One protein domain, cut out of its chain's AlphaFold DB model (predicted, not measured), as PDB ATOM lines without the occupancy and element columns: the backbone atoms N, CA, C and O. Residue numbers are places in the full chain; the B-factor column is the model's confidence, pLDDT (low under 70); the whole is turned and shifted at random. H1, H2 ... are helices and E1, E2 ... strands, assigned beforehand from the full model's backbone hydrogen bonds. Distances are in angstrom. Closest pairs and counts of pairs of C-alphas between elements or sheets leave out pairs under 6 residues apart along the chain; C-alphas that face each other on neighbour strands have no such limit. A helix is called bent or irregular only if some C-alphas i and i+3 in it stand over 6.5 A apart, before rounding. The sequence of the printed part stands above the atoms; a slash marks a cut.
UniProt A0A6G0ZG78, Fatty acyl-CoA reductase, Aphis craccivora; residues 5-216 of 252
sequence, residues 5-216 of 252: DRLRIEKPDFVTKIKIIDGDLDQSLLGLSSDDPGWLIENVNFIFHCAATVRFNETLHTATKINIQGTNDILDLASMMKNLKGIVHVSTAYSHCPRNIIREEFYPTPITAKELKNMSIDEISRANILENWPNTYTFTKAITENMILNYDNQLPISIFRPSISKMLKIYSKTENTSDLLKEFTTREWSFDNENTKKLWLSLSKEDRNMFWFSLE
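AT A GLANCE: This is residues 5 to 216 of the 252 residues of the protein "Fatty acyl-CoA reductase" of Aphis craccivora (UniProt A0A6G0ZG78). A small sheet of three parallel strands is grazed by two long helices, H5 and H9, which run side by side. The short helices H3, H4, H6 and H7 pack round these two, H12 and H13 lie well away from them, and residues 5 to 20, with H1 and H2, stick out as an arm. The printed part has 212 residues, with the order H1 H2 H3 H4 E1 H5 E2 H6 H7 H8 H9 E3 H10 H11 H12 H13 along the chain and the sheet order E1 E2 E3; the class is mostly helix. It is compact, with a radius of gyration of the C-alphas of 19.0 A and spans of 53 by 47 by 37 A.

IN THESE COORDINATES: The strands are E1, residues 46 to 49, E2, residues 86 to 90 and 12.9 A long, and E3, residues 157 to 160. H5, residues 60 to 79, is 27.0 A long, from C-alpha 60 at (272.566, 183.497, 223.023) to C-alpha 79 at (277.215, 196.836, 246.080). H9, residues 136 to 149, is 20.0 A long. The others are H1, 5 to 10, beginning at C-alpha 5 (305.550, 205.253, 224.831), H2, 14 to 17, H3, 28 to 31, H4, 36 to 43, H6, 93 to 96, H7, 113 to 118, H8, 121 to 127, H10, 167 to 171, H11, 177 to 186, H12, 194 to 202, and H13, 205 to 210. H6 and H11 are irregular: C-alphas 93 and 96, and C-alphas 180 and 183, are 7.3 A apart.

HOW THE PARTS SIT: E2 is parallel to E1, with N 49 and O 88 at 2.8 A, and to E3, with N 158 and O 87 at 2.8 A. E1, H5, E2 form a strand-helix-strand unit, two parallel neighbour strands with a helix between, with a right-handed crossover; E2, H6 H7 H8 H9, E3 form another. H5 grazes the sheet with residues 71 to 78, and H9 with residues 141 to 149. H5 and H9 touch at a shallow tilt of 28 degrees, the same way, closest at the C-alphas of Ile 68 and Thr 144, 5.2 A. With residues 138 to 142 alone H9 touches H6, closest at the C-alphas of Ser 95 and Thr 138, 4.6 A; with 143 to 147 alone it touches H7, closest at those of Ala 113 and Ile 143, 6.1 A. H5 touches H3 with residues 70 to 74 alone, closest at the C-alphas of Leu 30 and Asp 73, 6.9 A, and only just touches H4, with 3 pairs of C-alphas within 8 A, closest at those of Ile 41 and Ala 78, 7.4 A. H8, H10, H11, H12 and H13 touch no helix. Every O i to N i+4 pair is within hydrogen-bond range in H1, H4, H7, H8, H9, H10, H12 and H13, against 15 of 16 in H5 and 4 of 6 in H11; H2, H3 and H6 are too short for such a pair.

THE WHOLE: The C-alphas farthest apart, those of Glu 10 and Arg 126, are 57.4 A apart. The printed part has no cut; the link from H6 to H7, 16 residues, is long, and its residues 101 to 102 pair in parallel with residues 190 to 191. The mean pLDDT of the printed part is 88.2, with residues 55 to 57 and 164 to 180 under 70.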
ATOM      1  N   ASP A   5     304.160 204.802 224.659       89.50
ATOM      2  CA  ASP A   5     305.550 205.253 224.831       89.50
ATOM      3  C   ASP A   5     305.638 206.526 225.672       89.50
ATOM      4  O   ASP A   5     306.488 206.627 226.552       89.50
ATOM      5  N   ARG A   6     304.705 207.463 225.473       90.50
ATOM      6  CA  ARG A   6     304.630 208.687 226.276       90.50
ATOM      7  C   ARG A   6     304.458 208.385 227.768       90.50
ATOM      8  O   ARG A   6     305.174 208.959 228.576       90.50
ATOM      9  N   LEU A   7     303.569 207.451 228.128       91.62
ATOM     10  CA  LEU A   7     303.361 207.042 229.523       91.62
ATOM     11  C   LEU A   7     304.635 206.434 230.120       91.62
ATOM     12  O   LEU A   7     305.016 206.795 231.227       91.62
ATOM     13  N   ARG A   8     305.312 205.552 229.374       92.12
ATOM     14  CA  ARG A   8     306.567 204.925 229.820       92.12
ATOM     15  C   ARG A   8     307.678 205.948 230.056       92.12
ATOM     16  O   ARG A   8     308.467 205.767 230.974       92.12
ATOM     17  N   ILE A   9     307.734 206.997 229.234       94.00
ATOM     18  CA  ILE A   9     308.729 208.071 229.347       94.00
ATOM     19  C   ILE A   9     308.386 209.014 230.508       94.00
ATOM     20  O   ILE A   9     309.247 209.314 231.327       94.00
ATOM     21  N   GLU A  10     307.140 209.483 230.597       95.19
ATOM     22  CA  GLU A  10     306.732 210.497 231.580       95.19
ATOM     23  C   GLU A  10     306.499 209.923 232.989       95.19
ATOM     24  O   GLU A  10     306.609 210.654 233.976       95.19
ATOM     25  N   LYS A  11     306.144 208.636 233.097       94.81
ATOM     26  CA  LYS A  11     305.823 207.932 234.351       94.81
ATOM     27  C   LYS A  11     306.409 206.514 234.338       94.81
ATOM     28  O   LYS A  11     305.651 205.552 234.250       94.81
ATOM     29  N   PRO A  12     307.737 206.342 234.419       94.31
ATOM     30  CA  PRO A  12     308.370 205.025 234.294       94.31
ATOM     31  C   PRO A  12     307.953 204.028 235.391       94.31
ATOM     32  O   PRO A  12     307.981 202.821 235.171       94.31
ATOM     33  N   ASP A  13     307.510 204.519 236.548       95.56
ATOM     34  CA  ASP A  13     307.061 203.744 237.707       95.56
ATOM     35  C   ASP A  13     305.569 203.361 237.664       95.56
ATOM     36  O   ASP A  13     305.074 202.760 238.617       95.56
ATOM     37  N   PHE A  14     304.835 203.672 236.585       93.56
ATOM     38  CA  PHE A  14     303.378 203.471 236.507       93.56
ATOM     39  C   PHE A  14     302.929 202.040 236.841       93.56
ATOM     40  O   PHE A  14     301.841 201.851 237.378       93.56
ATOM     41  N   VAL A  15     303.777 201.043 236.562       91.94
ATOM     42  CA  VAL A  15     303.513 199.621 236.832       91.94
ATOM     43  C   VAL A  15     303.305 199.354 238.325       91.94
ATOM     44  O   VAL A  15     302.489 198.514 238.678       91.94
ATOM     45  N   THR A  16     303.959 200.113 239.212       95.50
ATOM     46  CA  THR A  16     303.793 199.981 240.674       95.50
ATOM     47  C   THR A  16     302.383 200.332 241.155       95.50
ATOM     48  O   THR A  16     301.989 199.952 242.253       95.50
ATOM     49  N   LYS A  17     301.606 201.037 240.323       93.75
ATOM     50  CA  LYS A  17     300.216 201.422 240.592       93.75
ATOM     51  C   LYS A  17     299.208 200.432 240.007       93.75
ATOM     52  O   LYS A  17     298.008 200.671 240.093       93.75
ATOM     53  N   ILE A  18     299.681 199.355 239.378       94.19
ATOM     54  CA  ILE A  18     298.845 198.340 238.741       94.19
ATOM     55  C   ILE A  18     298.846 197.094 239.621       94.19
ATOM     56  O   ILE A  18     299.877 196.452 239.804       94.19
ATOM     57  N   LYS A  19     297.666 196.719 240.114       94.19
ATOM     58  CA  LYS A  19     297.409 195.389 240.669       94.19
ATOM     59  C   LYS A  19     296.625 194.596 239.631       94.19
ATOM     60  O   LYS A  19     295.573 195.043 239.183       94.19
ATOM     61  N   ILE A  20     297.165 193.450 239.234       95.12
ATOM     62  CA  ILE A  20     296.477 192.507 238.352       95.12
ATOM     63  C   ILE A  20     295.688 191.553 239.243       95.12
ATOM     64  O   ILE A  20     296.228 191.044 240.224       95.12
ATOM     65  N   ILE A  21     294.415 191.372 238.910       94.81
ATOM     66  CA  ILE A  21     293.508 190.421 239.543       94.81
ATOM     67  C   ILE A  21     292.910 189.612 238.401       94.81
ATOM     68  O   ILE A  21     292.328 190.192 237.479       94.81
ATOM     69  N   ASP A  22     293.115 188.300 238.438       94.88
ATOM     70  CA  ASP A  22     292.540 187.393 237.453       94.88
ATOM     71  C   ASP A  22     291.047 187.207 237.736       94.88
ATOM     72  O   ASP A  22     290.620 187.136 238.886       94.88
ATOM     73  N   GLY A  23     290.248 187.151 236.673       93.25
ATOM     74  CA  GLY A  23     288.806 186.968 236.766       93.25
ATOM     75  C   GLY A  23     288.191 186.614 235.417       93.25
ATOM     76  O   GLY A  23     288.749 186.907 234.356       93.25
ATOM     77  N   ASP A  24     287.028 185.978 235.468       93.81
ATOM     78  CA  ASP A  24     286.266 185.492 234.327       93.81
ATOM     79  C   ASP A  24     284.763 185.675 234.585       93.81
ATOM     80  O   ASP A  24     284.202 185.109 235.522       93.81
ATOM     81  N   LEU A  25     284.103 186.460 233.727       93.69
ATOM     82  CA  LEU A  25     282.664 186.729 233.816       93.69
ATOM     83  C   LEU A  25     281.801 185.482 233.590       93.69
ATOM     84  O   LEU A  25     280.619 185.498 233.917       93.69
ATOM     85  N   ASP A  26     282.357 184.434 232.980       92.06
ATOM     86  CA  ASP A  26     281.645 183.178 232.767       92.06
ATOM     87  C   ASP A  26     281.699 182.250 233.995       92.06
ATOM     88  O   ASP A  26     281.035 181.210 234.028       92.06
ATOM     89  N   GLN A  27     282.485 182.594 235.018       92.00
ATOM     90  CA  GLN A  27     282.678 181.763 236.200       92.00
ATOM     91  C   GLN A  27     281.935 182.302 237.418       92.00
ATOM     92  O   GLN A  27     281.765 183.506 237.603       92.00
ATOM     93  N   SER A  28     281.527 181.379 238.290       88.38
ATOM     94  CA  SER A  28     280.987 181.714 239.606       88.38
ATOM     95  C   SER A  28     281.954 182.620 240.366       88.38
ATOM     96  O   SER A  28     283.168 182.427 240.296       88.38
ATOM     97  N   LEU A  29     281.414 183.589 241.110       87.62
ATOM     98  CA  LEU A  29     282.206 184.577 241.855       87.62
ATOM     99  C   LEU A  29     283.207 185.338 240.964       87.62
ATOM    100  O   LEU A  29     284.273 185.737 241.431       87.62
ATOM    101  N   LEU A  30     282.867 185.527 239.681       94.25
ATOM    102  CA  LEU A  30     283.691 186.219 238.688       94.25
ATOM    103  C   LEU A  30     285.069 185.568 238.471       94.25
ATOM    104  O   LEU A  30     285.996 186.243 238.028       94.25
ATOM    105  N   GLY A  31     285.239 184.288 238.828       94.00
ATOM    106  CA  GLY A  31     286.526 183.588 238.747       94.00
ATOM    107  C   GLY A  31     287.618 184.162 239.660       94.00
ATOM    108  O   GLY A  31     288.794 183.877 239.444       94.00
ATOM    109  N   LEU A  32     287.247 184.983 240.649       95.50
ATOM    110  CA  LEU A  32     288.185 185.605 241.582       95.50
ATOM    111  C   LEU A  32     288.764 184.566 242.550       95.50
ATOM    112  O   LEU A  32     288.071 183.638 242.980       95.50
ATOM    113  N   SER A  33     290.023 184.756 242.949       93.50
ATOM    114  CA  SER A  33     290.599 183.990 244.058       93.50
ATOM    115  C   SER A  33     289.915 184.354 245.383       93.50
ATOM    116  O   SER A  33     289.268 185.395 245.489       93.50
ATOM    117  N   SER A  34     290.055 183.522 246.419       88.62
ATOM    118  CA  SER A  34     289.393 183.752 247.717       88.62
ATOM    119  C   SER A  34     289.748 185.089 248.373       88.62
ATOM    120  O   SER A  34     288.943 185.632 249.127       88.62
ATOM    121  N   ASP A  35     290.931 185.626 248.076       87.75
ATOM    122  CA  ASP A  35     291.492 186.779 248.781       87.75
ATOM    123  C   ASP A  35     291.211 188.106 248.047       87.75
ATOM    124  O   ASP A  35     291.254 189.185 248.647       87.75
ATOM    125  N   ASP A  36     290.877 188.051 246.753       94.12
ATOM    126  CA  ASP A  36     290.676 189.239 245.913       94.12
ATOM    127  C   ASP A  36     289.391 190.035 246.215       94.12
ATOM    128  O   ASP A  36     289.468 191.270 246.229       94.12
ATOM    129  N   PRO A  37     288.222 189.414 246.501       94.75
ATOM    130  CA  PRO A  37     286.995 190.152 246.793       94.75
ATOM    131  C   PRO A  37     287.156 191.123 247.961       94.75
ATOM    132  O   PRO A  37     286.724 192.270 247.867       94.75
ATOM    133  N   GLY A  38     287.836 190.697 249.033       95.69
ATOM    134  CA  GLY A  38     288.099 191.551 250.191       95.69
ATOM    135  C   GLY A  38     288.925 192.776 249.808       95.69
ATOM    136  O   GLY A  38     288.558 193.902 250.139       95.69
ATOM    137  N   TRP A  39     289.994 192.588 249.031       96.12
ATOM    138  CA  TRP A  39     290.805 193.710 248.564       96.12
ATOM    139  C   TRP A  39     289.994 194.678 247.689       96.12
ATOM    140  O   TRP A  39     290.084 195.892 247.883       96.12
ATOM    141  N   LEU A  40     289.179 194.166 246.762       97.25
ATOM    142  CA  LEU A  40     288.335 194.980 245.883       97.25
ATOM    143  C   LEU A  40     287.299 195.795 246.670       97.25
ATOM    144  O   LEU A  40     287.156 196.994 246.432       97.25
ATOM    145  N   ILE A  41     286.630 195.164 247.637       97.19
ATOM    146  CA  ILE A  41     285.619 195.784 248.504       97.19
ATOM    147  C   ILE A  41     286.187 196.973 249.290       97.19
ATOM    148  O   ILE A  41     285.523 198.008 249.419       97.19
ATOM    149  N   GLU A  42     287.413 196.848 249.799       97.62
ATOM    150  CA  GLU A  42     288.059 197.904 250.585       97.62
ATOM    151  C   GLU A  42     288.608 199.046 249.714       97.62
ATOM    152  O   GLU A  42     288.530 200.214 250.105       97.62
ATOM    153  N   ASN A  43     289.171 198.725 248.542       96.81
ATOM    154  CA  ASN A  43     290.066 199.638 247.818       96.81
ATOM    155  C   ASN A  43     289.470 200.268 246.549       96.81
ATOM    156  O   ASN A  43     290.043 201.230 246.035       96.81
ATOM    157  N   VAL A  44     288.360 199.760 246.005       97.69
ATOM    158  CA  VAL A  44     287.821 200.265 244.730       97.69
ATOM    159  C   VAL A  44     286.866 201.444 244.940       97.69
ATOM    160  O   VAL A  44     285.892 201.372 245.688       97.69
ATOM    161  N   ASN A  45     287.125 202.537 244.214       98.25
ATOM    162  CA  ASN A  45     286.255 203.718 244.161       98.25
ATOM    163  C   ASN A  45     285.485 203.850 242.845       98.25
ATOM    164  O   ASN A  45     284.390 204.399 242.831       98.25
ATOM    165  N   PHE A  46     286.051 203.390 241.733       98.38
ATOM    166  CA  PHE A  46     285.438 203.504 240.413       98.38
ATOM    167  C   PHE A  46     285.571 202.190 239.659       98.38
ATOM    168  O   PHE A  46     286.645 201.590 239.650       98.38
ATOM    169  N   ILE A  47     284.499 201.780 238.985       98.25
ATOM    170  CA  ILE A  47     284.493 200.601 238.118       98.25
ATOM    171  C   ILE A  47     284.271 201.052 236.679       98.25
ATOM    172  O   ILE A  47     283.274 201.698 236.377       98.25
ATOM    173  N   PHE A  48     285.166 200.662 235.778       97.69
ATOM    174  CA  PHE A  48     284.957 200.775 234.335       97.69
ATOM    175  C   PHE A  48     284.695 199.376 233.781       97.69
ATOM    176  O   PHE A  48     285.625 198.631 233.466       97.69
ATOM    177  N   HIS A  49     283.420 198.994 233.703       96.94
ATOM    178  CA  HIS A  49     283.012 197.657 233.280       96.94
ATOM    179  C   HIS A  49     282.986 197.560 231.751       96.94
ATOM    180  O   HIS A  49     281.977 197.831 231.096       96.94
ATOM    181  N   CYS A  50     284.145 197.211 231.190       93.62
ATOM    182  CA  CYS A  50     284.379 197.065 229.751       93.62
ATOM    183  C   CYS A  50     284.260 195.616 229.248       93.62
ATOM    184  O   CYS A  50     284.305 195.387 228.035       93.62
ATOM    185  N   ALA A  51     284.199 194.639 230.154       88.62
ATOM    186  CA  ALA A  51     284.261 193.226 229.812       88.62
ATOM    187  C   ALA A  51     282.922 192.742 229.227       88.62
ATOM    188  O   ALA A  51     281.850 193.017 229.762       88.62
ATOM    189  N   ALA A  52     282.995 192.068 228.080       84.44
ATOM    190  CA  ALA A  52     281.862 191.489 227.364       84.44
ATOM    191  C   ALA A  52     282.370 190.524 226.287       84.44
ATOM    192  O   ALA A  52     283.431 190.756 225.695       84.44
ATOM    193  N   THR A  53     281.577 189.506 225.947       81.31
ATOM    194  CA  THR A  53     281.737 188.842 224.652       81.31
ATOM    195  C   THR A  53     281.140 189.735 223.567       81.31
ATOM    196  O   THR A  53     279.968 190.105 223.603       81.31
ATOM    197  N   VAL A  54     281.983 190.121 222.608       73.06
ATOM    198  CA  VAL A  54     281.616 190.930 221.430       73.06
ATOM    199  C   VAL A  54     281.455 190.059 220.179       73.06
ATOM    200  O   VAL A  54     281.474 190.561 219.050       73.06
ATOM    201  N   ARG A  55     281.367 188.736 220.381       69.81
ATOM    202  CA  ARG A  55     281.235 187.736 219.325       69.81
ATOM    203  C   ARG A  55     279.807 187.740 218.762       69.81
ATOM    204  O   ARG A  55     278.852 187.502 219.484       69.81
ATOM    205  N   PHE A  56     279.650 188.041 217.476       65.06
ATOM    206  CA  PHE A  56     278.369 188.176 216.777       65.06
ATOM    207  C   PHE A  56     277.729 186.833 216.458       65.06
ATOM    208  O   PHE A  56     276.514 186.744 216.344       65.06
ATOM    209  N   ASN A  57     278.560 185.803 216.341       65.31
ATOM    210  CA  ASN A  57     278.167 184.413 216.183       65.31
ATOM    211  C   ASN A  57     278.167 183.646 217.518       65.31
ATOM    212  O   ASN A  57     278.077 182.421 217.506       65.31
ATOM    213  N   GLU A  58     278.314 184.338 218.653       78.94
ATOM    214  CA  GLU A  58     278.198 183.711 219.968       78.94
ATOM    215  C   GLU A  58     276.768 183.224 220.185       78.94
ATOM    216  O   GLU A  58     275.808 183.922 219.832       78.94
ATOM    217  N   THR A  59     276.619 182.055 220.807       86.38
ATOM    218  CA  THR A  59     275.289 181.560 221.172       86.38
ATOM    219  C   THR A  59     274.621 182.520 222.155       86.38
ATOM    220  O   THR A  59     275.287 183.138 222.991       86.38
ATOM    221  N   LEU A  60     273.291 182.630 222.095       87.00
ATOM    222  CA  LEU A  60     272.566 183.497 223.023       87.00
ATOM    223  C   LEU A  60     272.776 183.069 224.483       87.00
ATOM    224  O   LEU A  60     272.888 183.928 225.351       87.00
ATOM    225  N   HIS A  61     272.888 181.765 224.749       87.62
ATOM    226  CA  HIS A  61     273.164 181.233 226.083       87.62
ATOM    227  C   HIS A  61     274.504 181.746 226.636       87.62
ATOM    228  O   HIS A  61     274.539 182.356 227.704       87.62
ATOM    229  N   THR A  62     275.597 181.578 225.884       88.00
ATOM    230  CA  THR A  62     276.926 182.070 226.285       88.00
ATOM    231  C   THR A  62     276.942 183.593 226.423       88.00
ATOM    232  O   THR A  62     277.439 184.125 227.414       88.00
ATOM    233  N   ALA A  63     276.346 184.314 225.469       89.81
ATOM    234  CA  ALA A  63     276.267 185.771 225.526       89.81
ATOM    235  C   ALA A  63     275.454 186.262 226.736       89.81
ATOM    236  O   ALA A  63     275.820 187.261 227.350       89.81
ATOM    237  N   THR A  64     274.392 185.550 227.116       91.75
ATOM    238  CA  THR A  64     273.581 185.848 228.306       91.75
ATOM    239  C   THR A  64     274.393 185.647 229.577       91.75
ATOM    240  O   THR A  64     274.430 186.534 230.429       91.75
ATOM    241  N   LYS A  65     275.108 184.524 229.687       91.75
ATOM    242  CA  LYS A  65     275.951 184.234 230.849       91.75
ATOM    243  C   LYS A  65     277.050 185.289 231.031       91.75
ATOM    244  O   LYS A  65     277.178 185.860 232.104       91.75
ATOM    245  N   ILE A  66     277.753 185.659 229.964       92.94
ATOM    246  CA  ILE A  66     278.855 186.630 230.053       92.94
ATOM    247  C   ILE A  66     278.347 188.076 230.187       92.94
ATOM    248  O   ILE A  66     278.748 188.801 231.096       92.94
ATOM    249  N   ASN A  67     277.490 188.539 229.271       95.19
ATOM    250  CA  ASN A  67     277.153 189.965 229.168       95.19
ATOM    251  C   ASN A  67     276.075 190.400 230.166       95.19
ATOM    252  O   ASN A  67     276.063 191.568 230.568       95.19
ATOM    253  N   ILE A  68     275.165 189.496 230.538       95.50
ATOM    254  CA  ILE A  68     274.050 189.793 231.444       95.50
ATOM    255  C   ILE A  68     274.405 189.308 232.847       95.50
ATOM    256  O   ILE A  68     274.595 190.146 233.726       95.50
ATOM    257  N   GLN A  69     274.582 187.996 233.049       94.81
ATOM    258  CA  GLN A  69     274.868 187.455 234.384       94.81
ATOM    259  C   GLN A  69     276.205 187.964 234.929       94.81
ATOM    260  O   GLN A  69     276.223 188.500 236.029       94.81
ATOM    261  N   GLY A  70     277.286 187.921 234.146       95.88
ATOM    262  CA  GLY A  70     278.575 188.464 234.581       95.88
ATOM    263  C   GLY A  70     278.522 189.961 234.916       95.88
ATOM    264  O   GLY A  70     279.220 190.424 235.812       95.88
ATOM    265  N   THR A  71     277.654 190.738 234.255       96.75
ATOM    266  CA  THR A  71     277.416 192.131 234.663       96.75
ATOM    267  C   THR A  71     276.660 192.204 235.986       96.75
ATOM    268  O   THR A  71     277.042 193.011 236.824       96.75
ATOM    269  N   ASN A  72     275.633 191.377 236.195       95.81
ATOM    270  CA  ASN A  72     274.920 191.315 237.472       95.81
ATOM    271  C   ASN A  72     275.879 190.987 238.622       95.81
ATOM    272  O   ASN A  72     275.895 191.699 239.615       95.81
ATOM    273  N   ASP A  73     276.749 189.995 238.438       96.25
ATOM    274  CA  ASP A  73     277.730 189.574 239.442       96.25
ATOM    275  C   ASP A  73     278.735 190.699 239.774       96.25
ATOM    276  O   ASP A  73     279.133 190.877 240.927       96.25
ATOM    277  N   ILE A  74     279.110 191.524 238.784       96.94
ATOM    278  CA  ILE A  74     279.910 192.739 239.012       96.94
ATOM    279  C   ILE A  74     279.134 193.770 239.838       96.94
ATOM    280  O   ILE A  74     279.726 194.401 240.714       96.94
ATOM    281  N   LEU A  75     277.839 193.969 239.576       97.19
ATOM    282  CA  LEU A  75     277.008 194.887 240.362       97.19
ATOM    283  C   LEU A  75     276.793 194.373 241.791       97.19
ATOM    284  O   LEU A  75     276.788 195.179 242.725       97.19
ATOM    285  N   ASP A  76     276.668 193.058 241.971       96.31
ATOM    286  CA  ASP A  76     276.575 192.416 243.282       96.31
ATOM    287  C   ASP A  76     277.863 192.682 244.075       96.31
ATOM    288  O   ASP A  76     277.808 193.211 245.188       96.31
ATOM    289  N   LEU A  77     279.036 192.456 243.465       96.44
ATOM    290  CA  LEU A  77     280.334 192.789 244.065       96.44
ATOM    291  C   LEU A  77     280.470 194.286 244.370       96.44
ATOM    292  O   LEU A  77     280.921 194.670 245.450       96.44
ATOM    293  N   ALA A  78     280.063 195.141 243.433       97.19
ATOM    294  CA  ALA A  78     280.140 196.586 243.588       97.19
ATOM    295  C   ALA A  78     279.253 197.101 244.727       97.19
ATOM    296  O   ALA A  78     279.632 198.054 245.404       97.19
ATOM    297  N   SER A  79     278.108 196.459 244.979       97.06
ATOM    298  CA  SER A  79     277.215 196.836 246.080       97.06
ATOM    299  C   SER A  79     277.828 196.623 247.465       97.06
ATOM    300  O   SER A  79     277.426 197.279 248.422       97.06
ATOM    301  N   MET A  80     278.856 195.777 247.559       96.50
ATOM    302  CA  MET A  80     279.610 195.549 248.789       96.50
ATOM    303  C   MET A  80     280.779 196.530 248.981       96.50
ATOM    304  O   MET A  80     281.349 196.581 250.069       96.50
ATOM    305  N   MET A  81     281.164 197.310 247.961       97.56
ATOM    306  CA  MET A  81     282.337 198.191 248.023       97.56
ATOM    307  C   MET A  81     282.114 199.397 248.939       97.56
ATOM    308  O   MET A  81     281.191 200.188 248.750       97.56
ATOM    309  N   LYS A  82     283.034 199.613 249.884       97.25
ATOM    310  CA  LYS A  82     282.872 200.635 250.935       97.25
ATOM    311  C   LYS A  82     282.983 202.070 250.436       97.25
ATOM    312  O   LYS A  82     282.409 202.980 251.027       97.25
ATOM    313  N   ASN A  83     283.759 202.284 249.376       97.44
ATOM    314  CA  ASN A  83     284.133 203.619 248.914       97.44
ATOM    315  C   ASN A  83     283.745 203.881 247.454       97.44
ATOM    316  O   ASN A  83     284.322 204.778 246.826       97.44
ATOM    317  N   LEU A  84     282.786 203.122 246.914       98.06
ATOM    318  CA  LEU A  84     282.340 203.260 245.533       98.06
ATOM    319  C   LEU A  84     281.752 204.658 245.277       98.06
ATOM    320  O   LEU A  84     280.907 205.157 246.019       98.06
ATOM    321  N   LYS A  85     282.223 205.298 244.210       97.94
ATOM    322  CA  LYS A  85     281.833 206.635 243.745       97.94
ATOM    323  C   LYS A  85     281.157 206.607 242.381       97.94
ATOM    324  O   LYS A  85     280.395 207.518 242.078       97.94
ATOM    325  N   GLY A  86     281.429 205.594 241.563       97.75
ATOM    326  CA  GLY A  86     280.854 205.506 240.229       97.75
ATOM    327  C   GLY A  86     281.141 204.185 239.532       97.75
ATOM    328  O   GLY A  86     282.211 203.598 239.692       97.75
ATOM    329  N   ILE A  87     280.195 203.751 238.710       98.38
ATOM    330  CA  ILE A  87     280.351 202.640 237.777       98.38
ATOM    331  C   ILE A  87     280.075 203.174 236.377       98.38
ATOM    332  O   ILE A  87     279.054 203.810 236.143       98.38
ATOM    333  N   VAL A  88     280.957 202.889 235.431       97.56
ATOM    334  CA  VAL A  88     280.732 203.131 234.009       97.56
ATOM    335  C   VAL A  88     280.559 201.779 233.335       97.56
ATOM    336  O   VAL A  88     281.528 201.035 233.172       97.56
ATOM    337  N   HIS A  89     279.330 201.449 232.947       97.62
ATOM    338  CA  HIS A  89     279.057 200.277 232.124       97.62
ATOM    339  C   HIS A  89     279.255 200.625 230.650       97.62
ATOM    340  O   HIS A  89     278.590 201.515 230.116       97.62
ATOM    341  N   VAL A  90     280.146 199.901 229.973       95.69
ATOM    342  CA  VAL A  90     280.362 200.074 228.536       95.69
ATOM    343  C   VAL A  90     279.370 199.208 227.764       95.69
ATOM    344  O   VAL A  90     279.517 197.987 227.651       95.69
ATOM    345  N   SER A  91     278.360 199.863 227.205       95.56
ATOM    346  CA  SER A  91     277.395 199.287 226.273       95.56
ATOM    347  C   SER A  91     277.863 199.512 224.825       95.56
ATOM    348  O   SER A  91     279.039 199.340 224.498       95.56
ATOM    349  N   THR A  92     276.963 199.873 223.920       92.69
ATOM    350  CA  THR A  92     277.248 200.227 222.530       92.69
ATOM    351  C   THR A  92     276.159 201.157 222.016       92.69
ATOM    352  O   THR A  92     275.010 201.044 222.433       92.69
ATOM    353  N   ALA A  93     276.496 202.065 221.098       92.19
ATOM    354  CA  ALA A  93     275.510 202.908 220.421       92.19
ATOM    355  C   ALA A  93     274.393 202.059 219.792       92.19
ATOM    356  O   ALA A  93     273.236 202.458 219.765       92.19
ATOM    357  N   TYR A  94     274.719 200.839 219.371       91.50
ATOM    358  CA  TYR A  94     273.796 199.942 218.693       91.50
ATOM    359  C   TYR A  94     272.957 199.049 219.613       91.50
ATOM    360  O   TYR A  94     272.285 198.154 219.110       91.50
ATOM    361  N   SER A  95     272.964 199.244 220.939       93.88
ATOM    362  CA  SER A  95     272.164 198.404 221.846       93.88
ATOM    363  C   SER A  95     270.678 198.515 221.509       93.88
ATOM    364  O   SER A  95     269.957 197.526 221.524       93.88
ATOM    365  N   HIS A  96     270.241 199.693 221.062       95.00
ATOM    366  CA  HIS A  96     268.866 199.959 220.640       95.00
ATOM    367  C   HIS A  96     268.739 200.223 219.134       95.00
ATOM    368  O   HIS A  96     267.835 200.943 218.711       95.00
ATOM    369  N   CYS A  97     269.586 199.581 218.317       92.44
ATOM    370  CA  CYS A  97     269.571 199.697 216.855       92.44
ATOM    371  C   CYS A  97     268.276 199.281 216.125       92.44
ATOM    372  O   CYS A  97     268.143 199.704 214.973       92.44
ATOM    373  N   PRO A  98     267.291 198.558 216.716       92.31
ATOM    374  CA  PRO A  98     265.967 198.451 216.102       92.31
ATOM    375  C   PRO A  98     265.304 199.811 215.832       92.31
ATOM    376  O   PRO A  98     264.471 199.928 214.933       92.31
ATOM    377  N   ARG A  99     265.677 200.855 216.584       93.81
ATOM    378  CA  ARG A  99     265.178 202.228 216.434       93.81
ATOM    379  C   ARG A  99     266.076 203.028 215.493       93.81
ATOM    380  O   ARG A  99     267.280 202.813 215.468       93.81
ATOM    381  N   ASN A 100     265.504 203.998 214.779       92.44
ATOM    382  CA  ASN A 100     266.275 204.941 213.950       92.44
ATOM    383  C   ASN A 100     266.802 206.141 214.750       92.44
ATOM    384  O   ASN A 100     267.852 206.687 214.427       92.44
ATOM    385  N   ILE A 101     266.069 206.553 215.789       95.31
ATOM    386  CA  ILE A 101     266.450 207.638 216.700       95.31
ATOM    387  C   ILE A 101     266.678 207.017 218.074       95.31
ATOM    388  O   ILE A 101     265.771 206.394 218.628       95.31
ATOM    389  N   ILE A 102     267.888 207.174 218.603       95.31
ATOM    390  CA  ILE A 102     268.317 206.598 219.877       95.31
ATOM    391  C   ILE A 102     268.741 207.746 220.787       95.31
ATOM    392  O   ILE A 102     269.726 208.431 220.515       95.31
ATOM    393  N   ARG A 103     267.984 207.959 221.861       95.56
ATOM    394  CA  ARG A 103     268.231 208.997 222.862       95.56
ATOM    395  C   ARG A 103     269.075 208.483 224.027       95.56
ATOM    396  O   ARG A 103     269.219 207.272 224.227       95.56
ATOM    397  N   GLU A 104     269.613 209.402 224.825       94.31
ATOM    398  CA  GLU A 104     270.323 209.099 226.079       94.31
ATOM    399  C   GLU A 104     269.342 208.756 227.221       94.31
ATOM    400  O   GLU A 104     269.373 209.346 228.299       94.31
ATOM    401  N   GLU A 105     268.462 207.786 226.968       94.31
ATOM    402  CA  GLU A 105     267.463 207.253 227.897       94.31
ATOM    403  C   GLU A 105     267.482 205.715 227.900       94.31
ATOM    404  O   GLU A 105     268.077 205.074 227.020       94.31
ATOM    405  N   PHE A 106     266.840 205.113 228.901       94.50
ATOM    406  CA  PHE A 106     266.606 203.672 228.926       94.50
ATOM    407  C   PHE A 106     265.407 203.307 228.057       94.50
ATOM    408  O   PHE A 106     264.425 204.043 227.979       94.50
ATOM    409  N   TYR A 107     265.472 202.126 227.450       94.69
ATOM    410  CA  TYR A 107     264.405 201.604 226.608       94.69
ATOM    411  C   TYR A 107     263.863 200.283 227.154       94.69
ATOM    412  O   TYR A 107     264.624 199.497 227.730       94.69
ATOM    413  N   PRO A 108     262.567 199.999 226.937       93.06
ATOM    414  CA  PRO A 108     262.020 198.682 227.206       93.06
ATOM    415  C   PRO A 108     262.609 197.658 226.233       93.06
ATOM    416  O   PRO A 108     262.887 197.957 225.063       93.06
ATOM    417  N   THR A 109     262.754 196.442 226.738       93.94
ATOM    418  CA  THR A 109     263.185 195.256 226.000       93.94
ATOM    419  C   THR A 109     262.032 194.254 225.917       93.94
ATOM    420  O   THR A 109     261.142 194.290 226.765       93.94
ATOM    421  N   PRO A 110     262.006 193.364 224.904       91.75
ATOM    422  CA  PRO A 110     260.917 192.392 224.738       91.75
ATOM    423  C   PRO A 110     260.863 191.341 225.854       91.75
ATOM    424  O   PRO A 110     259.872 190.634 225.985       91.75
ATOM    425  N   ILE A 111     261.941 191.222 226.627       93.25
ATOM    426  CA  ILE A 111     262.100 190.278 227.722       93.25
ATOM    427  C   ILE A 111     263.031 190.881 228.775       93.25
ATOM    428  O   ILE A 111     263.899 191.698 228.448       93.25
ATOM    429  N   THR A 112     262.864 190.490 230.033       93.75
ATOM    430  CA  THR A 112     263.779 190.838 231.126       93.75
ATOM    431  C   THR A 112     264.957 189.863 231.208       93.75
ATOM    432  O   THR A 112     264.889 188.723 230.747       93.75
ATOM    433  N   ALA A 113     266.045 190.273 231.865       94.19
ATOM    434  CA  ALA A 113     267.178 189.384 232.146       94.19
ATOM    435  C   ALA A 113     266.757 188.114 232.912       94.19
ATOM    436  O   ALA A 113     267.243 187.020 232.627       94.19
ATOM    437  N   LYS A 114     265.821 188.258 233.861       92.38
ATOM    438  CA  LYS A 114     265.307 187.157 234.684       92.38
ATOM    439  C   LYS A 114     264.514 186.147 233.859       92.38
ATOM    440  O   LYS A 114     264.716 184.949 234.021       92.38
ATOM    441  N   GLU A 115     263.626 186.617 232.988       92.38
ATOM    442  CA  GLU A 115     262.862 185.744 232.093       92.38
ATOM    443  C   GLU A 115     263.792 185.031 231.110       92.38
ATOM    444  O   GLU A 115     263.732 183.810 231.008       92.38
ATOM    445  N   LEU A 116     264.719 185.758 230.473       91.81
ATOM    446  CA  LEU A 116     265.661 185.189 229.506       91.81
ATOM    447  C   LEU A 116     266.520 184.071 230.111       91.81
ATOM    448  O   LEU A 116     266.746 183.052 229.463       91.81
ATOM    449  N   LYS A 117     266.967 184.234 231.362       88.62
ATOM    450  CA  LYS A 117     267.747 183.218 232.088       88.62
ATOM    451  C   LYS A 117     266.961 181.924 232.341       88.62
ATOM    452  O   LYS A 117     267.572 180.866 232.461       88.62
ATOM    453  N   ASN A 118     265.635 182.008 232.430       88.44
ATOM    454  CA  ASN A 118     264.764 180.872 232.726       88.44
ATOM    455  C   ASN A 118     264.198 180.192 231.469       88.44
ATOM    456  O   ASN A 118     263.525 179.174 231.601       88.44
ATOM    457  N   MET A 119     264.448 180.730 230.270       87.31
ATOM    458  CA  MET A 119     263.989 180.124 229.019       87.31
ATOM    459  C   MET A 119     264.924 179.010 228.546       87.31
ATOM    460  O   MET A 119     266.149 179.134 228.557       87.31
ATOM    461  N   SER A 120     264.329 177.937 228.034       82.94
ATOM    462  CA  SER A 120     265.020 176.921 227.244       82.94
ATOM    463  C   SER A 120     265.361 177.429 225.837       82.94
ATOM    464  O   SER A 120     264.757 178.371 225.317       82.94
ATOM    465  N   ILE A 121     266.313 176.761 225.180       78.31
ATOM    466  CA  ILE A 121     266.715 177.069 223.796       78.31
ATOM    467  C   ILE A 121     265.508 177.004 222.848       78.31
ATOM    468  O   ILE A 121     265.330 177.892 222.016       78.31
ATOM    469  N   ASP A 122     264.642 176.003 223.016       78.75
ATOM    470  CA  ASP A 122     263.465 175.835 222.167       78.75
ATOM    471  C   ASP A 122     262.447 176.971 222.350       78.75
ATOM    472  O   ASP A 122     261.801 177.392 221.391       78.75
ATOM    473  N   GLU A 123     262.291 177.491 223.570       81.44
ATOM    474  CA  GLU A 123     261.420 178.640 223.837       81.44
ATOM    475  C   GLU A 123     261.975 179.920 223.222       81.44
ATOM    476  O   GLU A 123     261.217 180.674 222.615       81.44
ATOM    477  N   ILE A 124     263.289 180.138 223.319       79.88
ATOM    478  CA  ILE A 124     263.978 181.270 222.688       79.88
ATOM    479  C   ILE A 124     263.748 181.251 221.174       79.88
ATOM    480  O   ILE A 124     263.376 182.274 220.594       79.88
ATOM    481  N   SER A 125     263.937 180.091 220.536       77.69
ATOM    482  CA  SER A 125     263.733 179.933 219.095       77.69
ATOM    483  C   SER A 125     262.278 180.151 218.686       77.69
ATOM    484  O   SER A 125     262.027 180.817 217.686       77.69
ATOM    485  N   ARG A 126     261.308 179.643 219.460       75.50
ATOM    486  CA  ARG A 126     259.874 179.836 219.175       75.50
ATOM    487  C   ARG A 126     259.408 181.277 219.371       75.50
ATOM    488  O   ARG A 126     258.569 181.743 218.610       75.50
ATOM    489  N   ALA A 127     259.920 181.961 220.390       77.88
ATOM    490  CA  ALA A 127     259.504 183.318 220.735       77.88
ATOM    491  C   ALA A 127     260.122 184.395 219.828       77.88
ATOM    492  O   ALA A 127     259.726 185.554 219.919       77.88
ATOM    493  N   ASN A 128     261.088 184.029 218.974       82.50
ATOM    494  CA  ASN A 128     261.762 184.925 218.031       82.50
ATOM    495  C   ASN A 128     262.274 186.226 218.686       82.50
ATOM    496  O   ASN A 128     262.253 187.299 218.095       82.50
ATOM    497  N   ILE A 129     262.753 186.149 219.931       82.94
ATOM    498  CA  ILE A 129     263.086 187.332 220.748       82.94
ATOM    499  C   ILE A 129     264.212 188.201 220.163       82.94
ATOM    500  O   ILE A 129     264.368 189.360 220.543       82.94
ATOM    501  N   LEU A 130     264.991 187.638 219.236       84.69
ATOM    502  CA  LEU A 130     266.067 188.314 218.520       84.69
ATOM    503  C   LEU A 130     265.599 189.019 217.241       84.69
ATOM    504  O   LEU A 130     266.409 189.724 216.661       84.69
ATOM    505  N   GLU A 131     264.340 188.872 216.809       84.19
ATOM    506  CA  GLU A 131     263.844 189.299 215.484       84.19
ATOM    507  C   GLU A 131     264.281 190.708 215.076       84.19
ATOM    508  O   GLU A 131     264.704 190.944 213.948       84.19
ATOM    509  N   ASN A 132     264.204 191.646 216.018       88.81
ATOM    510  CA  ASN A 132     264.495 193.050 215.760       88.81
ATOM    511  C   ASN A 132     265.986 193.402 215.877       88.81
ATOM    512  O   ASN A 132     266.393 194.483 215.448       88.81
ATOM    513  N   TRP A 133     266.798 192.531 216.480       90.69
ATOM    514  CA  TRP A 133     268.219 192.765 216.707       90.69
ATOM    515  C   TRP A 133     269.080 192.025 215.679       90.69
ATOM    516  O   TRP A 133     268.911 190.830 215.461       90.69
ATOM    517  N   PRO A 134     270.095 192.691 215.107       86.44
ATOM    518  CA  PRO A 134     270.933 192.103 214.067       86.44
ATOM    519  C   PRO A 134     271.851 190.985 214.581       86.44
ATOM    520  O   PRO A 134     272.415 190.240 213.786       86.44
ATOM    521  N   ASN A 135     272.084 190.903 215.897       86.88
ATOM    522  CA  ASN A 135     272.931 189.883 216.514       86.88
ATOM    523  C   ASN A 135     272.725 189.792 218.034       86.88
ATOM    524  O   ASN A 135     272.206 190.705 218.681       86.88
ATOM    525  N   THR A 136     273.235 188.704 218.617       88.81
ATOM    526  CA  THR A 136     273.190 188.420 220.061       88.81
ATOM    527  C   THR A 136     273.910 189.473 220.906       88.81
ATOM    528  O   THR A 136     273.476 189.770 222.020       88.81
ATOM    529  N   TYR A 137     274.976 190.096 220.392       88.44
ATOM    530  CA  TYR A 137     275.717 191.135 221.114       88.44
ATOM    531  C   TYR A 137     274.865 192.383 221.382       88.44
ATOM    532  O   TYR A 137     274.730 192.808 222.527       88.44
ATOM    533  N   THR A 138     274.275 192.966 220.337       91.69
ATOM    534  CA  THR A 138     273.434 194.169 220.472       91.69
ATOM    535  C   THR A 138     272.197 193.895 221.323       91.69
ATOM    536  O   THR A 138     271.862 194.713 222.178       91.69
ATOM    537  N   PHE A 139     271.593 192.711 221.171       93.50
ATOM    538  CA  PHE A 139     270.477 192.269 222.003       93.50
ATOM    539  C   PHE A 139     270.862 192.170 223.481       93.50
ATOM    540  O   PHE A 139     270.243 192.813 224.324       93.50
ATOM    541  N   THR A 140     271.924 191.427 223.810       94.75
ATOM    542  CA  THR A 140     272.346 191.259 225.210       94.75
ATOM    543  C   THR A 140     272.746 192.584 225.851       94.75
ATOM    544  O   THR A 140     272.400 192.803 227.003       94.75
ATOM    545  N   LYS A 141     273.362 193.517 225.111       95.50
ATOM    546  CA  LYS A 141     273.619 194.878 225.613       95.50
ATOM    547  C   LYS A 141     272.336 195.650 225.934       95.50
ATOM    548  O   LYS A 141     272.298 196.332 226.955       95.50
ATOM    549  N   ALA A 142     271.284 195.519 225.124       96.44
ATOM    550  CA  ALA A 142     269.980 196.111 225.428       96.44
ATOM    551  C   ALA A 142     269.379 195.536 226.718       96.44
ATOM    552  O   ALA A 142     268.932 196.295 227.578       96.44
ATOM    553  N   ILE A 143     269.410 194.205 226.870       96.69
ATOM    554  CA  ILE A 143     268.915 193.522 228.073       96.69
ATOM    555  C   ILE A 143     269.727 193.931 229.308       96.69
ATOM    556  O   ILE A 143     269.139 194.222 230.345       96.69
ATOM    557  N   THR A 144     271.057 194.013 229.208       97.25
ATOM    558  CA  THR A 144     271.923 194.434 230.320       97.25
ATOM    559  C   THR A 144     271.622 195.865 230.767       97.25
ATOM    560  O   THR A 144     271.577 196.125 231.966       97.25
ATOM    561  N   GLU A 145     271.364 196.800 229.846       97.56
ATOM    562  CA  GLU A 145     270.945 198.158 230.220       97.56
ATOM    563  C   GLU A 145     269.604 198.163 230.970       97.56
ATOM    564  O   GLU A 145     269.462 198.870 231.966       97.56
ATOM    565  N   ASN A 146     268.632 197.361 230.526       96.00
ATOM    566  CA  ASN A 146     267.348 197.227 231.217       96.00
ATOM    567  C   ASN A 146     267.500 196.558 232.596       96.00
ATOM    568  O   ASN A 146     266.857 196.969 233.556       96.00
ATOM    569  N   MET A 147     268.387 195.571 232.722       96.31
ATOM    570  CA  MET A 147     268.730 194.949 234.001       96.31
ATOM    571  C   MET A 147     269.352 195.962 234.970       96.31
ATOM    572  O   MET A 147     268.957 196.000 236.126       96.31
ATOM    573  N   ILE A 148     270.269 196.813 234.491       96.31
ATOM    574  CA  ILE A 148     270.878 197.886 235.293       96.31
ATOM    575  C   ILE A 148     269.821 198.876 235.796       96.31
ATOM    576  O   ILE A 148     269.870 199.269 236.957       96.31
ATOM    577  N   LEU A 149     268.860 199.265 234.947       93.88
ATOM    578  CA  LEU A 149     267.766 200.159 235.345       93.88
ATOM    579  C   LEU A 149     266.942 199.587 236.509       93.88
ATOM    580  O   LEU A 149     266.491 200.341 237.365       93.88
ATOM    581  N   ASN A 150     266.740 198.270 236.514       91.00
ATOM    582  CA  ASN A 150     265.925 197.560 237.498       91.00
ATOM    583  C   ASN A 150     266.760 196.922 238.619       91.00
ATOM    584  O   ASN A 150     266.266 196.040 239.315       91.00
ATOM    585  N   TYR A 151     268.029 197.305 238.770       92.75
ATOM    586  CA  TYR A 151     268.885 196.743 239.804       92.75
ATOM    587  C   TYR A 151     268.494 197.315 241.175       92.75
ATOM    588  O   TYR A 151     268.468 198.531 241.362       92.75
ATOM    589  N   ASP A 152     268.181 196.431 242.127       83.12
ATOM    590  CA  ASP A 152     267.543 196.796 243.402       83.12
ATOM    591  C   ASP A 152     268.401 197.732 244.271       83.12
ATOM    592  O   ASP A 152     267.878 198.570 245.011       83.12
ATOM    593  N   ASN A 153     269.730 197.625 244.172       82.19
ATOM    594  CA  ASN A 153     270.641 198.501 244.899       82.19
ATOM    595  C   ASN A 153     270.904 199.772 244.084       82.19
ATOM    596  O   ASN A 153     271.435 199.714 242.975       82.19
ATOM    597  N   GLN A 154     270.596 200.937 244.655       82.75
ATOM    598  CA  GLN A 154     270.876 202.230 244.024       82.75
ATOM    599  C   GLN A 154     272.391 202.490 243.964       82.75
ATOM    600  O   GLN A 154     272.976 203.099 244.857       82.75
ATOM    601  N   LEU A 155     273.033 202.005 242.900       95.19
ATOM    602  CA  LEU A 155     274.443 202.242 242.609       95.19
ATOM    603  C   LEU A 155     274.614 203.461 241.683       95.19
ATOM    604  O   LEU A 155     273.774 203.698 240.812       95.19
ATOM    605  N   PRO A 156     275.719 204.223 241.805       95.75
ATOM    606  CA  PRO A 156     276.010 205.368 240.940       95.75
ATOM    607  C   PRO A 156     276.491 204.906 239.552       95.75
ATOM    608  O   PRO A 156     277.680 204.976 239.237       95.75
ATOM    609  N   ILE A 157     275.579 204.388 238.726       96.38
ATOM    610  CA  ILE A 157     275.898 203.801 237.418       96.38
ATOM    611  C   ILE A 157     275.663 204.811 236.288       96.38
ATOM    612  O   ILE A 157     274.617 205.447 236.195       96.38
ATOM    613  N   SER A 158     276.627 204.902 235.378       95.44
ATOM    614  CA  SER A 158     276.525 205.568 234.083       95.44
ATOM    615  C   SER A 158     276.641 204.537 232.961       95.44
ATOM    616  O   SER A 158     277.488 203.641 233.010       95.44
ATOM    617  N   ILE A 159     275.802 204.665 231.930       96.25
ATOM    618  CA  ILE A 159     275.889 203.856 230.713       96.25
ATOM    619  C   ILE A 159     276.647 204.648 229.650       96.25
ATOM    620  O   ILE A 159     276.193 205.699 229.203       96.25
ATOM    621  N   PHE A 160     277.772 204.109 229.193       94.94
ATOM    622  CA  PHE A 160     278.521 204.651 228.067       94.94
ATOM    623  C   PHE A 160     278.260 203.808 226.814       94.94
ATOM    624  O   PHE A 160     278.546 202.611 226.798       94.94
ATOM    625  N   ARG A 161     277.725 204.420 225.751       93.81
ATOM    626  CA  ARG A 161     277.372 203.754 224.484       93.81
ATOM    627  C   ARG A 161     278.343 204.145 223.353       93.81
ATOM    628  O   ARG A 161     278.013 205.005 222.539       93.81
ATOM    629  N   PRO A 162     279.539 203.536 223.254       89.38
ATOM    630  CA  PRO A 162     280.472 203.825 222.166       89.38
ATOM    631  C   PRO A 162     279.923 203.354 220.812       89.38
ATOM    632  O   PRO A 162     279.295 202.294 220.726       89.38
ATOM    633  N   SER A 163     280.207 204.107 219.743       77.69
ATOM    634  CA  SER A 163     279.802 203.752 218.378       77.69
ATOM    635  C   SER A 163     280.543 202.514 217.881       77.69
ATOM    636  O   SER A 163     279.924 201.484 217.654       77.69
ATOM    637  N   ILE A 164     281.872 202.550 217.749       64.00
ATOM    638  CA  ILE A 164     282.646 201.430 217.191       64.00
ATOM    639  C   ILE A 164     284.025 201.366 217.854       64.00
ATOM    640  O   ILE A 164     284.874 202.217 217.601       64.00
ATOM    641  N   SER A 165     284.291 200.338 218.668       52.38
ATOM    642  CA  SER A 165     285.612 200.187 219.318       52.38
ATOM    643  C   SER A 165     286.383 198.923 218.924       52.38
ATOM    644  O   SER A 165     287.610 198.963 218.868       52.38
ATOM    645  N   LYS A 166     285.718 197.800 218.610       49.94
ATOM    646  CA  LYS A 166     286.410 196.524 218.293       49.94
ATOM    647  C   LYS A 166     285.726 195.613 217.274       49.94
ATOM    648  O   LYS A 166     286.387 194.734 216.733       49.94
ATOM    649  N   MET A 167     284.446 195.845 216.997       49.69
ATOM    650  CA  MET A 167     283.605 195.009 216.141       49.69
ATOM    651  C   MET A 167     284.261 194.769 214.767       49.69
ATOM    652  O   MET A 167     284.569 193.638 214.417       49.69
ATOM    653  N   LEU A 168     284.653 195.830 214.059       48.53
ATOM    654  CA  LEU A 168     285.230 195.716 212.711       48.53
ATOM    655  C   LEU A 168     286.578 194.966 212.659       48.53
ATOM    656  O   LEU A 168     286.827 194.237 211.705       48.53
ATOM    657  N   LYS A 169     287.442 195.102 213.678       46.50
ATOM    658  CA  LYS A 169     288.791 194.493 213.668       46.50
ATOM    659  C   LYS A 169     288.791 192.980 213.886       46.50
ATOM    660  O   LYS A 169     289.709 192.311 213.423       46.50
ATOM    661  N   ILE A 170     287.816 192.450 214.627       49.75
ATOM    662  CA  ILE A 170     287.713 191.004 214.882       49.75
ATOM    663  C   ILE A 170     287.142 190.295 213.652       49.75
ATOM    664  O   ILE A 170     287.596 189.202 213.318       49.75
ATOM    665  N   TYR A 171     286.206 190.935 212.946       51.47
ATOM    666  CA  TYR A 171     285.513 190.311 211.823       51.47
ATOM    667  C   TYR A 171     286.197 190.501 210.472       51.47
ATOM    668  O   TYR A 171     286.012 189.652 209.613       51.47
ATOM    669  N   SER A 172     287.065 191.501 210.274       49.12
ATOM    670  CA  SER A 172     287.729 191.760 208.979       49.12
ATOM    671  C   SER A 172     288.673 190.651 208.461       49.12
ATOM    672  O   SER A 172     289.487 190.916 207.581       49.12
ATOM    673  N   LYS A 173     288.632 189.436 209.023       52.12
ATOM    674  CA  LYS A 173     289.480 188.289 208.676       52.12
ATOM    675  C   LYS A 173     288.739 187.106 208.022       52.12
ATOM    676  O   LYS A 173     289.409 186.143 207.671       52.12
ATOM    677  N   THR A 174     287.412 187.141 207.850       50.62
ATOM    678  CA  THR A 174     286.635 186.009 207.280       50.62
ATOM    679  C   THR A 174     285.612 186.443 206.224       50.62
ATOM    680  O   THR A 174     284.969 187.476 206.390       50.62
ATOM    681  N   GLU A 175     285.405 185.633 205.178       50.28
ATOM    682  CA  GLU A 175     284.544 185.934 204.010       50.28
ATOM    683  C   GLU A 175     283.039 186.095 204.329       50.28
ATOM    684  O   GLU A 175     282.352 186.842 203.640       50.28
ATOM    685  N   ASN A 176     282.526 185.528 205.430       54.09
ATOM    686  CA  ASN A 176     281.109 185.638 205.847       54.09
ATOM    687  C   ASN A 176     280.730 186.987 206.511       54.09
ATOM    688  O   ASN A 176     279.747 187.083 207.244       54.09
ATOM    689  N   THR A 177     281.530 188.036 206.322       57.28
ATOM    690  CA  THR A 177     281.391 189.306 207.055       57.28
ATOM    691  C   THR A 177     280.399 190.300 206.486       57.28
ATOM    692  O   THR A 177     279.913 191.145 207.241       57.28
ATOM    693  N   SER A 178     280.100 190.212 205.191       61.41
ATOM    694  CA  SER A 178     279.193 191.155 204.532       61.41
ATOM    695  C   SER A 178     277.810 191.144 205.185       61.41
ATOM    696  O   SER A 178     277.275 192.204 205.492       61.41
ATOM    697  N   ASP A 179     277.266 189.962 205.485       65.38
ATOM    698  CA  ASP A 179     275.913 189.842 206.036       65.38
ATOM    699  C   ASP A 179     275.829 190.298 207.498       65.38
ATOM    700  O   ASP A 179     274.896 191.006 207.870       65.38
ATOM    701  N   LEU A 180     276.843 189.991 208.318       65.81
ATOM    702  CA  LEU A 180     276.889 190.401 209.731       65.81
ATOM    703  C   LEU A 180     277.038 191.917 209.918       65.81
ATOM    704  O   LEU A 180     276.629 192.463 210.945       65.81
ATOM    705  N   LEU A 181     277.662 192.594 208.952       71.81
ATOM    706  CA  LEU A 181     277.871 194.041 208.974       71.81
ATOM    707  C   LEU A 181     276.855 194.806 208.126       71.81
ATOM    708  O   LEU A 181     276.846 196.036 208.182       71.81
ATOM    709  N   LYS A 182     275.994 194.108 207.375       77.25
ATOM    710  CA  LYS A 182     275.032 194.714 206.453       77.25
ATOM    711  C   LYS A 182     274.188 195.767 207.154       77.25
ATOM    712  O   LYS A 182     274.254 196.928 206.779       77.25
ATOM    713  N   GLU A 183     273.519 195.403 208.245       77.88
ATOM    714  CA  GLU A 183     272.696 196.340 209.019       77.88
ATOM    715  C   GLU A 183     273.487 197.589 209.429       77.88
ATOM    716  O   GLU A 183     273.050 198.707 209.173       77.88
ATOM    717  N   PHE A 184     274.706 197.423 209.957       80.00
ATOM    718  CA  PHE A 184     275.565 198.529 210.406       80.00
ATOM    719  C   PHE A 184     276.150 199.394 209.285       80.00
ATOM    720  O   PHE A 184     276.700 200.456 209.570       80.00
ATOM    721  N   THR A 185     276.072 198.942 208.035       79.12
ATOM    722  CA  THR A 185     276.635 199.639 206.869       79.12
ATOM    723  C   THR A 185     275.568 200.188 205.929       79.12
ATOM    724  O   THR A 185     275.857 201.122 205.186       79.12
ATOM    725  N   THR A 186     274.344 199.654 205.965       81.25
ATOM    726  CA  THR A 186     273.244 200.062 205.077       81.25
ATOM    727  C   THR A 186     272.173 200.896 205.764       81.25
ATOM    728  O   THR A 186     271.306 201.436 205.080       81.25
ATOM    729  N   ARG A 187     272.186 200.980 207.097       84.19
ATOM    730  CA  ARG A 187     271.199 201.735 207.870       84.19
ATOM    731  C   ARG A 187     271.821 202.984 208.480       84.19
ATOM    732  O   ARG A 187     272.992 203.010 208.852       84.19
ATOM    733  N   GLU A 188     271.002 204.022 208.589       88.06
ATOM    734  CA  GLU A 188     271.362 205.278 209.235       88.06
ATOM    735  C   GLU A 188     270.682 205.386 210.599       88.06
ATOM    736  O   GLU A 188     269.510 205.037 210.765       88.06
ATOM    737  N   TRP A 189     271.428 205.905 211.573       92.12
ATOM    738  CA  TRP A 189     270.948 206.146 212.927       92.12
ATOM    739  C   TRP A 189     271.244 207.575 213.350       92.12
ATOM    740  O   TRP A 189     272.326 208.104 213.103       92.12
ATOM    741  N   SER A 190     270.284 208.170 214.049       93.44
ATOM    742  CA  SER A 190     270.455 209.434 214.756       93.44
ATOM    743  C   SER A 190     270.613 209.158 216.246       93.44
ATOM    744  O   SER A 190     269.720 208.586 216.872       93.44
ATOM    745  N   PHE A 191     271.745 209.577 216.809       93.50
ATOM    746  CA  PHE A 191     272.044 209.446 218.233       93.50
ATOM    747  C   PHE A 191     271.946 210.808 218.907       93.50
ATOM    748  O   PHE A 191     272.611 211.758 218.491       93.50
ATOM    749  N   ASP A 192     271.127 210.891 219.948       93.12
ATOM    750  CA  ASP A 192     271.112 212.048 220.834       93.12
ATOM    751  C   ASP A 192     272.389 212.089 221.686       93.12
ATOM    752  O   ASP A 192     272.980 211.055 222.007       93.12
ATOM    753  N   ASN A 193     272.807 213.295 222.050       91.69
ATOM    754  CA  ASN A 193     273.945 213.558 222.920       91.69
ATOM    755  C   ASN A 193     273.716 214.760 223.858       91.69
ATOM    756  O   ASN A 193     274.676 215.414 224.277       91.69
ATOM    757  N   GLU A 194     272.461 215.109 224.148       93.12
ATOM    758  CA  GLU A 194     272.088 216.166 225.089       93.12
ATOM    759  C   GLU A 194     272.746 216.056 226.474       93.12
ATOM    760  O   GLU A 194     273.287 217.047 226.966       93.12
ATOM    761  N   ASN A 195     272.723 214.892 227.118       93.50
ATOM    762  CA  ASN A 195     273.360 214.647 228.413       93.50
ATOM    763  C   ASN A 195     274.881 214.768 228.306       93.50
ATOM    764  O   ASN A 195     275.503 215.396 229.162       93.50
ATOM    765  N   THR A 196     275.480 214.268 227.223       90.94
ATOM    766  CA  THR A 196     276.912 214.466 226.945       90.94
ATOM    767  C   THR A 196     277.264 215.957 226.801       90.94
ATOM    768  O   THR A 196     278.260 216.423 227.362       90.94
ATOM    769  N   LYS A 197     276.433 216.746 226.107       92.12
ATOM    770  CA  LYS A 197     276.592 218.208 225.995       92.12
ATOM    771  C   LYS A 197     276.416 218.906 227.344       92.12
ATOM    772  O   LYS A 197     277.218 219.773 227.678       92.12
ATOM    773  N   LYS A 198     275.404 218.525 228.132       93.81
ATOM    774  CA  LYS A 198     275.170 219.059 229.486       93.81
ATOM    775  C   LYS A 198     276.365 218.780 230.399       93.81
ATOM    776  O   LYS A 198     276.800 219.691 231.095       93.81
ATOM    777  N   LEU A 199     276.940 217.574 230.336       92.81
ATOM    778  CA  LEU A 199     278.168 217.222 231.053       92.81
ATOM    779  C   LEU A 199     279.337 218.108 230.614       92.81
ATOM    780  O   LEU A 199     279.990 218.712 231.451       92.81
ATOM    781  N   TRP A 200     279.579 218.253 229.309       93.12
ATOM    782  CA  TRP A 200     280.629 219.148 228.816       93.12
ATOM    783  C   TRP A 200     280.467 220.580 229.349       93.12
ATOM    784  O   TRP A 200     281.434 221.195 229.800       93.12
ATOM    785  N   LEU A 201     279.237 221.098 229.339       93.31
ATOM    786  CA  LEU A 201     278.903 222.443 229.806       93.31
ATOM    787  C   LEU A 201     278.933 222.603 231.333       93.31
ATOM    788  O   LEU A 201     279.019 223.741 231.799       93.31
ATOM    789  N   SER A 202     278.899 221.519 232.111       95.31
ATOM    790  CA  SER A 202     279.036 221.580 233.570       95.31
ATOM    791  C   SER A 202     280.494 221.558 234.040       95.31
ATOM    792  O   SER A 202     280.778 222.016 235.143       95.31
ATOM    793  N   LEU A 203     281.425 221.081 233.204       94.62
ATOM    794  CA  LEU A 203     282.852 221.039 233.534       94.62
ATOM    795  C   LEU A 203     283.470 222.435 233.652       94.62
ATOM    796  O   LEU A 203     283.099 223.355 232.911       94.62
ATOM    797  N   SER A 204     284.465 222.556 234.535       96.00
ATOM    798  CA  SER A 204     285.317 223.742 234.662       96.00
ATOM    799  C   SER A 204     286.115 224.000 233.376       96.00
ATOM    800  O   SER A 204     286.261 223.124 232.517       96.00
ATOM    801  N   LYS A 205     286.659 225.212 233.213       94.25
ATOM    802  CA  LYS A 205     287.512 225.523 232.055       94.25
ATOM    803  C   LYS A 205     288.777 224.660 232.068       94.25
ATOM    804  O   LYS A 205     289.233 224.219 231.016       94.25
ATOM    805  N   GLU A 206     289.312 224.416 233.256       95.81
ATOM    806  CA  GLU A 206     290.478 223.585 233.519       95.81
ATOM    807  C   GLU A 206     290.216 222.138 233.082       95.81
ATOM    808  O   GLU A 206     290.985 221.602 232.285       95.81
ATOM    809  N   ASP A 207     289.089 221.547 233.490       94.62
ATOM    810  CA  ASP A 207     288.719 220.175 233.112       94.62
ATOM    811  C   ASP A 207     288.431 220.043 231.618       94.62
ATOM    812  O   ASP A 207     288.853 219.071 230.997       94.62
ATOM    813  N   ARG A 208     287.771 221.034 231.002       92.56
ATOM    814  CA  ARG A 208     287.560 221.052 229.544       92.56
ATOM    815  C   ARG A 208     288.874 221.088 228.770       92.56
ATOM    816  O   ARG A 208     288.964 220.487 227.701       92.56
ATOM    817  N   ASN A 209     289.879 221.791 229.286       91.19
ATOM    818  CA  ASN A 209     291.203 221.841 228.669       91.19
ATOM    819  C   ASN A 209     291.989 220.544 228.905       91.19
ATOM    820  O   ASN A 209     292.711 220.100 228.016       91.19
ATOM    821  N   MET A 210     291.855 219.940 230.088       91.44
ATOM    822  CA  MET A 210     292.558 218.711 230.459       91.44
ATOM    823  C   MET A 210     291.969 217.468 229.777       91.44
ATOM    824  O   MET A 210     292.713 216.598 229.326       91.44
ATOM    825  N   PHE A 211     290.643 217.404 229.655       87.56
ATOM    826  CA  PHE A 211     289.885 216.287 229.094       87.56
ATOM    827  C   PHE A 211     288.955 216.772 227.982       87.56
ATOM    828  O   PHE A 211     287.730 216.744 228.097       87.56
ATOM    829  N   TRP A 212     289.535 217.238 226.881       85.38
ATOM    830  CA  TRP A 212     288.756 217.708 225.742       85.38
ATOM    831  C   TRP A 212     288.072 216.543 225.003       85.38
ATOM    832  O   TRP A 212     288.741 215.734 224.361       85.38
ATOM    833  N   PHE A 213     286.737 216.476 225.075       86.50
ATOM    834  CA  PHE A 213     285.918 215.479 224.359       86.50
ATOM    835  C   PHE A 213     284.770 216.085 223.532       86.50
ATOM    836  O   PHE A 213     283.937 215.354 222.997       86.50
ATOM    837  N   SER A 214     284.701 217.416 223.407       86.06
ATOM    838  CA  SER A 214     283.674 218.074 222.591       86.06
ATOM    839  C   SER A 214     283.981 217.975 221.096       86.06
ATOM    840  O   SER A 214     285.079 218.303 220.653       86.06
ATOM    841  N   LEU A 215     282.967 217.606 220.311       83.38
ATOM    842  CA  LEU A 215     283.032 217.571 218.847       83.38
ATOM    843  C   LEU A 215     282.649 218.903 218.180       83.38
ATOM    844  O   LEU A 215     282.700 219.004 216.958       83.38
ATOM    845  N   GLU A 216     282.280 219.934 218.947       82.69
ATOM    846  CA  GLU A 216     281.793 221.217 218.409       82.69
ATOM    847  C   GLU A 216     282.815 221.908 217.491       82.69
ATOM    848  O   GLU A 216     282.449 222.546 216.508       82.69
TER     849      GLU A 216